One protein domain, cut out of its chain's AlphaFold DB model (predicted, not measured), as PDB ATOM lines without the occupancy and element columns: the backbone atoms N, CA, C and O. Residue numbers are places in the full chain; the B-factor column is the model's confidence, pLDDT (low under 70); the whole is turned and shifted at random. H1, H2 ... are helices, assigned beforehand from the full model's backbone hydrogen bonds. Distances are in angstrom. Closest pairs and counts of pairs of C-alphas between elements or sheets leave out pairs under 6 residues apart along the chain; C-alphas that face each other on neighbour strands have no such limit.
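What this domain is: This is residues 6 to 53 of the 53 residues of an uncharacterized protein of Novosphingobium sp. GV027 (UniProt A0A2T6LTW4). One long helix, H3, makes the length of this domain, and at its first end the chain before it folds back as a small hook holding two short helices, H1 and H2. H1 packs on H3 some way along it, while residues 36 to 53, of which 36 to 51 belong to H3, stick out as a bare arm. The printed part has 48 residues with three named helices, in the order H1, H2, H3, and no named strand; the class is all helix. It is only just extended, close to loose, with a radius of gyration of the C-alphas of 14.8 A, and it spans 50 by 17 by 9 A.

How they stand to each other: Begin with H3, residues 25 to 51, where every pair of O i and N i+4 is within hydrogen-bond range. Look at its residues 28 to 35, which alone touch H1, residues 6 to 9; the closest C-alphas, those of Pro 7 and Met 31, are 6.3 A apart. From H1 go on to H2, residues 15 to 19: the two are close but not clearly touching, with the C-alphas of Val 8 and Tyr 15 closest at 6.0 A. H2 and H3 are apart. In H2, 0 of 1 O i to N i+4 pairs and 2 of 2 O i to N i+3 pairs are within range; H1 is too short for an O i to N i+4 pair.

Where its parts are: Find C-alpha 25 at (-179.356, 184.132, 242.066); from there H3 runs 39.0 A to C-alpha 51 at (-154.726, 154.356, 236.536). H1 begins at C-alpha 6, at (-167.666, 180.837, 244.417), and is 5.2 A long. H2 measures 7.8 A from C-alpha 15 to C-alpha 19.

The domain as a whole: The C-alphas of Pro 21 and Gln 53, the two farthest apart, are 50.2 A from each other. The links from H1 to H2 and from H2 to H3 are tight, and residues 19 to 26 stand free. The printed part has no cut and ends at the chain's last residue, 53. Its mean pLDDT is 95.2, and residue 53 is under 70.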
ATOM      1  N   GLN A   6    -168.337 181.856 245.215       97.00
ATOM      2  CA  GLN A   6    -167.666 180.837 244.417       97.00
ATOM      3  C   GLN A   6    -167.347 181.294 242.974       97.00
ATOM      4  O   GLN A   6    -166.197 181.126 242.568       97.00
ATOM      5  N   PRO A   7    -168.244 181.968 242.225       97.31
ATOM      6  CA  PRO A   7    -167.907 182.511 240.905       97.31
ATOM      7  C   PRO A   7    -166.859 183.630 240.945       97.31
ATOM      8  O   PRO A   7    -166.090 183.776 239.998       97.31
ATOM      9  N   VAL A   8    -166.806 184.404 242.035       97.44
ATOM     10  CA  VAL A   8    -165.802 185.463 242.231       97.44
ATOM     11  C   VAL A   8    -164.423 184.853 242.457       97.44
ATOM     12  O   VAL A   8    -163.449 185.248 241.822       97.44
ATOM     13  N   LEU A   9    -164.344 183.852 243.332       97.31
ATOM     14  CA  LEU A   9    -163.100 183.149 243.652       97.31
ATOM     15  C   LEU A   9    -162.552 182.358 242.458       97.31
ATOM     16  O   LEU A   9    -161.342 182.245 242.298       97.31
ATOM     17  N   GLU A  10    -163.439 181.854 241.603       96.88
ATOM     18  CA  GLU A  10    -163.097 181.174 240.348       96.88
ATOM     19  C   GLU A  10    -162.813 182.152 239.190       96.88
ATOM     20  O   GLU A  10    -162.530 181.720 238.070       96.88
ATOM     21  N   GLY A  11    -162.889 183.467 239.438       96.56
ATOM     22  CA  GLY A  11    -162.573 184.516 238.466       96.56
ATOM     23  C   GLY A  11    -163.584 184.662 237.325       96.56
ATOM     24  O   GLY A  11    -163.250 185.238 236.292       96.56
ATOM     25  N   LEU A  12    -164.805 184.139 237.479       96.69
ATOM     26  CA  LEU A  12    -165.865 184.241 236.469       96.69
ATOM     27  C   LEU A  12    -166.510 185.630 236.448       96.69
ATOM     28  O   LEU A  12    -166.901 186.114 235.388       96.69
ATOM     29  N   ILE A  13    -166.619 186.257 237.619       97.31
ATOM     30  CA  ILE A  13    -167.131 187.616 237.811       97.31
ATOM     31  C   ILE A  13    -166.318 188.326 238.895       97.31
ATOM     32  O   ILE A  13    -165.628 187.698 239.692       97.31
ATOM     33  N   THR A  14    -166.419 189.645 238.952       97.44
ATOM     34  CA  THR A  14    -165.850 190.459 240.030       97.44
ATOM     35  C   THR A  14    -166.847 190.623 241.182       97.44
ATOM     36  O   THR A  14    -168.048 190.424 241.014       97.44
ATOM     37  N   TYR A  15    -166.363 190.979 242.377       96.88
ATOM     38  CA  TYR A  15    -167.210 191.102 243.574       96.88
ATOM     39  C   TYR A  15    -168.354 192.117 243.414       96.88
ATOM     40  O   TYR A  15    -169.469 191.867 243.864       96.88
ATOM     41  N   ASP A  16    -168.110 193.236 242.728       97.06
ATOM     42  CA  ASP A  16    -169.115 194.269 242.459       97.06
ATOM     43  C   ASP A  16    -170.326 193.736 241.682       97.06
ATOM     44  O   ASP A  16    -171.433 194.242 241.856       97.06
ATOM     45  N   LYS A  17    -170.158 192.663 240.896       97.06
ATOM     46  CA  LYS A  17    -171.258 192.049 240.147       97.06
ATOM     47  C   LYS A  17    -172.283 191.349 241.028       97.06
ATOM     48  O   LYS A  17    -173.423 191.217 240.605       97.06
ATOM     49  N   LEU A  18    -171.934 190.977 242.258       95.56
ATOM     50  CA  LEU A  18    -172.902 190.447 243.225       95.56
ATOM     51  C   LEU A  18    -173.898 191.509 243.713       95.56
ATOM     52  O   LEU A  18    -174.941 191.163 244.261       95.56
ATOM     53  N   LEU A  19    -173.572 192.792 243.537       95.38
ATOM     54  CA  LEU A  19    -174.424 193.923 243.903       95.38
ATOM     55  C   LEU A  19    -175.226 194.460 242.707       95.38
ATOM     56  O   LEU A  19    -176.046 195.363 242.871       95.38
ATOM     57  N   ASP A  20    -174.974 193.932 241.508       96.00
ATOM     58  CA  ASP A  20    -175.615 194.362 240.273       96.00
ATOM     59  C   ASP A  20    -177.019 193.737 240.177       96.00
ATOM     60  O   ASP A  20    -177.135 192.512 240.108       96.00
ATOM     61  N   PRO A  21    -178.105 194.533 240.143       93.44
ATOM     62  CA  PRO A  21    -179.466 194.002 240.070       93.44
ATOM     63  C   PRO A  21    -179.761 193.270 238.752       93.44
ATOM     64  O   PRO A  21    -180.775 192.580 238.660       93.44
ATOM     65  N   ALA A  22    -178.906 193.413 237.732       96.31
ATOM     66  CA  ALA A  22    -179.002 192.638 236.501       96.31
ATOM     67  C   ALA A  22    -178.523 191.182 236.664       96.31
ATOM     68  O   ALA A  22    -178.813 190.366 235.791       96.31
ATOM     69  N   LEU A  23    -177.802 190.850 237.743       96.25
ATOM     70  CA  LEU A  23    -177.313 189.502 238.032       96.25
ATOM     71  C   LEU A  23    -178.170 188.846 239.123       96.25
ATOM     72  O   LEU A  23    -178.163 189.257 240.282       96.25
ATOM     73  N   GLY A  24    -178.911 187.802 238.757       96.12
ATOM     74  CA  GLY A  24    -179.790 187.086 239.673       96.12
ATOM     75  C   GLY A  24    -179.125 185.890 240.354       96.12
ATOM     76  O   GLY A  24    -178.111 185.350 239.909       96.12
ATOM     77  N   LEU A  25    -179.770 185.380 241.409       96.38
ATOM     78  CA  LEU A  25    -179.356 184.132 242.066       96.38
ATOM     79  C   LEU A  25    -179.356 182.930 241.109       96.38
ATOM     80  O   LEU A  25    -178.553 182.015 241.275       96.38
ATOM     81  N   SER A  26    -180.226 182.930 240.095       97.81
ATOM     82  CA  SER A  26    -180.241 181.908 239.044       97.81
ATOM     83  C   SER A  26    -178.965 181.905 238.205       97.81
ATOM     84  O   SER A  26    -178.501 180.839 237.801       97.81
ATOM     85  N   ASP A  27    -178.379 183.077 237.961       98.00
ATOM     86  CA  ASP A  27    -177.133 183.194 237.208       98.00
ATOM     87  C   ASP A  27    -175.961 182.668 238.038       98.00
ATOM     88  O   ASP A  27    -175.157 181.882 237.537       98.00
ATOM     89  N   ILE A  28    -175.922 183.002 239.335       97.69
ATOM     90  CA  ILE A  28    -174.942 182.447 240.280       97.69
ATOM     91  C   ILE A  28    -175.063 180.924 240.373       97.69
ATOM     92  O   ILE A  28    -174.055 180.222 240.300       97.69
ATOM     93  N   ALA A  29    -176.286 180.396 240.473       98.12
ATOM     94  CA  ALA A  29    -176.520 178.956 240.502       98.12
ATOM     95  C   ALA A  29    -175.961 178.273 239.252       98.12
ATOM     96  O   ALA A  29    -175.216 177.300 239.357       98.12
ATOM     97  N   ARG A  30    -176.220 178.849 238.075       98.38
ATOM     98  CA  ARG A  30    -175.704 178.338 236.805       98.38
ATOM     99  C   ARG A  30    -174.175 178.374 236.727       98.38
ATOM    100  O   ARG A  30    -173.574 177.448 236.184       98.38
ATOM    101  N   MET A  31    -173.539 179.424 237.250       98.19
ATOM    102  CA  MET A  31    -172.076 179.500 237.333       98.19
ATOM    103  C   MET A  31    -171.520 178.400 238.241       98.19
ATOM    104  O   MET A  31    -170.573 177.711 237.860       98.19
ATOM    105  N   ASN A  32    -172.137 178.183 239.401       97.94
ATOM    106  CA  ASN A  32    -171.722 177.146 240.341       97.94
ATOM    107  C   ASN A  32    -171.892 175.734 239.771       97.94
ATOM    108  O   ASN A  32    -170.992 174.909 239.930       97.94
ATOM    109  N   ASP A  33    -172.975 175.472 239.035       98.44
ATOM    110  CA  ASP A  33    -173.169 174.202 238.327       98.44
ATOM    111  C   ASP A  33    -172.048 173.958 237.304       98.44
ATOM    112  O   ASP A  33    -171.472 172.869 237.239       98.44
ATOM    113  N   ALA A  34    -171.679 174.986 236.534       98.31
ATOM    114  CA  ALA A  34    -170.586 174.896 235.568       98.31
ATOM    115  C   ALA A  34    -169.229 174.630 236.246       98.31
ATOM    116  O   ALA A  34    -168.444 173.805 235.768       98.31
ATOM    117  N   ILE A  35    -168.961 175.291 237.377       97.88
ATOM    118  CA  ILE A  35    -167.758 175.069 238.188       97.88
ATOM    119  C   ILE A  35    -167.707 173.620 238.683       97.88
ATOM    120  O   ILE A  35    -166.679 172.960 238.525       97.88
ATOM    121  N   ALA A  36    -168.816 173.097 239.213       97.62
ATOM    122  CA  ALA A  36    -168.898 171.726 239.709       97.62
ATOM    123  C   ALA A  36    -168.635 170.694 238.601       97.62
ATOM    124  O   ALA A  36    -167.847 169.767 238.792       97.62
ATOM    125  N   VAL A  37    -169.226 170.882 237.416       98.31
ATOM    126  CA  VAL A  37    -168.972 170.018 236.250       98.31
ATOM    127  C   VAL A  37    -167.496 170.049 235.854       98.31
ATOM    128  O   VAL A  37    -166.897 168.998 235.620       98.31
ATOM    129  N   ARG A  38    -166.877 171.236 235.809       97.75
ATOM    130  CA  ARG A  38    -165.453 171.379 235.476       97.75
ATOM    131  C   ARG A  38    -164.559 170.654 236.483       97.75
ATOM    132  O   ARG A  38    -163.651 169.935 236.070       97.75
ATOM    133  N   GLN A  39    -164.824 170.814 237.777       97.25
ATOM    134  CA  GLN A  39    -164.064 170.156 238.844       97.25
ATOM    135  C   GLN A  39    -164.217 168.628 238.793       97.25
ATOM    136  O   GLN A  39    -163.225 167.909 238.902       97.25
ATOM    137  N   GLU A  40    -165.428 168.118 238.558       98.31
ATOM    138  CA  GLU A  40    -165.653 166.676 238.417       98.31
ATOM    139  C   GLU A  40    -164.940 166.107 237.185       98.31
ATOM    140  O   GLU A  40    -164.323 165.043 237.262       98.31
ATOM    141  N   ASN A  41    -164.959 166.824 236.059       97.94
ATOM    142  CA  ASN A  41    -164.219 166.429 234.862       97.94
ATOM    143  C   ASN A  41    -162.711 166.368 235.126       97.94
ATOM    144  O   ASN A  41    -162.073 165.377 234.771       97.94
ATOM    145  N   GLN A  42    -162.156 167.382 235.795       97.94
ATOM    146  CA  GLN A  42    -160.745 167.413 236.176       97.94
ATOM    147  C   GLN A  42    -160.390 166.227 237.085       97.94
ATOM    148  O   GLN A  42    -159.428 165.505 236.825       97.94
ATOM    149  N   ARG A  43    -161.219 165.948 238.097       97.81
ATOM    150  CA  ARG A  43    -161.028 164.814 239.012       97.81
ATOM    151  C   ARG A  43    -161.040 163.471 238.277       97.81
ATOM    152  O   ARG A  43    -160.216 162.604 238.571       97.81
ATOM    153  N   ARG A  44    -161.968 163.281 237.333       97.38
ATOM    154  CA  ARG A  44    -162.047 162.066 236.501       97.38
ATOM    155  C   ARG A  44    -160.828 161.917 235.602       97.38
ATOM    156  O   ARG A  44    -160.289 160.819 235.509       97.38
ATOM    157  N   PHE A  45    -160.390 163.009 234.983       97.25
ATOM    158  CA  PHE A  45    -159.197 163.032 234.144       97.25
ATOM    159  C   PHE A  45    -157.947 162.623 234.935       97.25
ATOM    160  O   PHE A  45    -157.233 161.710 234.533       97.25
ATOM    161  N   GLU A  46    -157.725 163.221 236.106       96.94
ATOM    162  CA  GLU A  46    -156.597 162.876 236.978       96.94
ATOM    163  C   GLU A  46    -156.658 161.434 237.485       96.94
ATOM    164  O   GLU A  46    -155.631 160.763 237.590       96.94
ATOM    165  N   ALA A  47    -157.853 160.932 237.809       96.00
ATOM    166  CA  ALA A  47    -158.031 159.542 238.212       96.00
ATOM    167  C   ALA A  47    -157.664 158.573 237.078       96.00
ATOM    168  O   ALA A  47    -156.940 157.612 237.326       96.00
ATOM    169  N   ALA A  48    -158.100 158.854 235.847       95.69
ATOM    170  CA  ALA A  48    -157.738 158.064 234.675       95.69
ATOM    171  C   ALA A  48    -156.226 158.122 234.388       95.69
ATOM    172  O   ALA A  48    -155.614 157.089 234.134       95.69
ATOM    173  N   ALA A  49    -155.605 159.300 234.509       94.62
ATOM    174  CA  ALA A  49    -154.163 159.472 234.324       94.62
ATOM    175  C   ALA A  49    -153.329 158.667 235.339       94.62
ATOM    176  O   ALA A  49    -152.285 158.133 234.979       94.62
ATOM    177  N   ARG A  50    -153.799 158.539 236.590       92.19
ATOM    178  CA  ARG A  50    -153.148 157.710 237.623       92.19
ATOM    179  C   ARG A  50    -153.338 156.206 237.416       92.19
ATOM    180  O   ARG A  50    -152.498 155.443 237.866       92.19
ATOM    181  N   GLN A  51    -154.437 155.777 236.793       81.75
ATOM    182  CA  GLN A  51    -154.726 154.356 236.536       81.75
ATOM    183  C   GLN A  51    -154.023 153.808 235.287       81.75
ATOM    184  O   GLN A  51    -153.942 152.595 235.125       81.75
ATOM    185  N   GLY A  52    -153.557 154.685 234.393       71.06
ATOM    186  CA  GLY A  52    -152.789 154.318 233.200       71.06
ATOM    187  C   GLY A  52    -151.268 154.253 233.402       71.06
ATOM    188  O   GLY A  52    -150.561 154.093 232.409       71.06
ATOM    189  N   GLN A  53    -150.779 154.420 234.638       53.56
ATOM    190  CA  GLN A  53    -149.389 154.168 235.057       53.56
ATOM    191  C   GLN A  53    -149.271 152.778 235.680       53.56
ATOM    192  O   GLN A  53    -148.221 152.139 235.455       53.56
TER     193      GLN A  53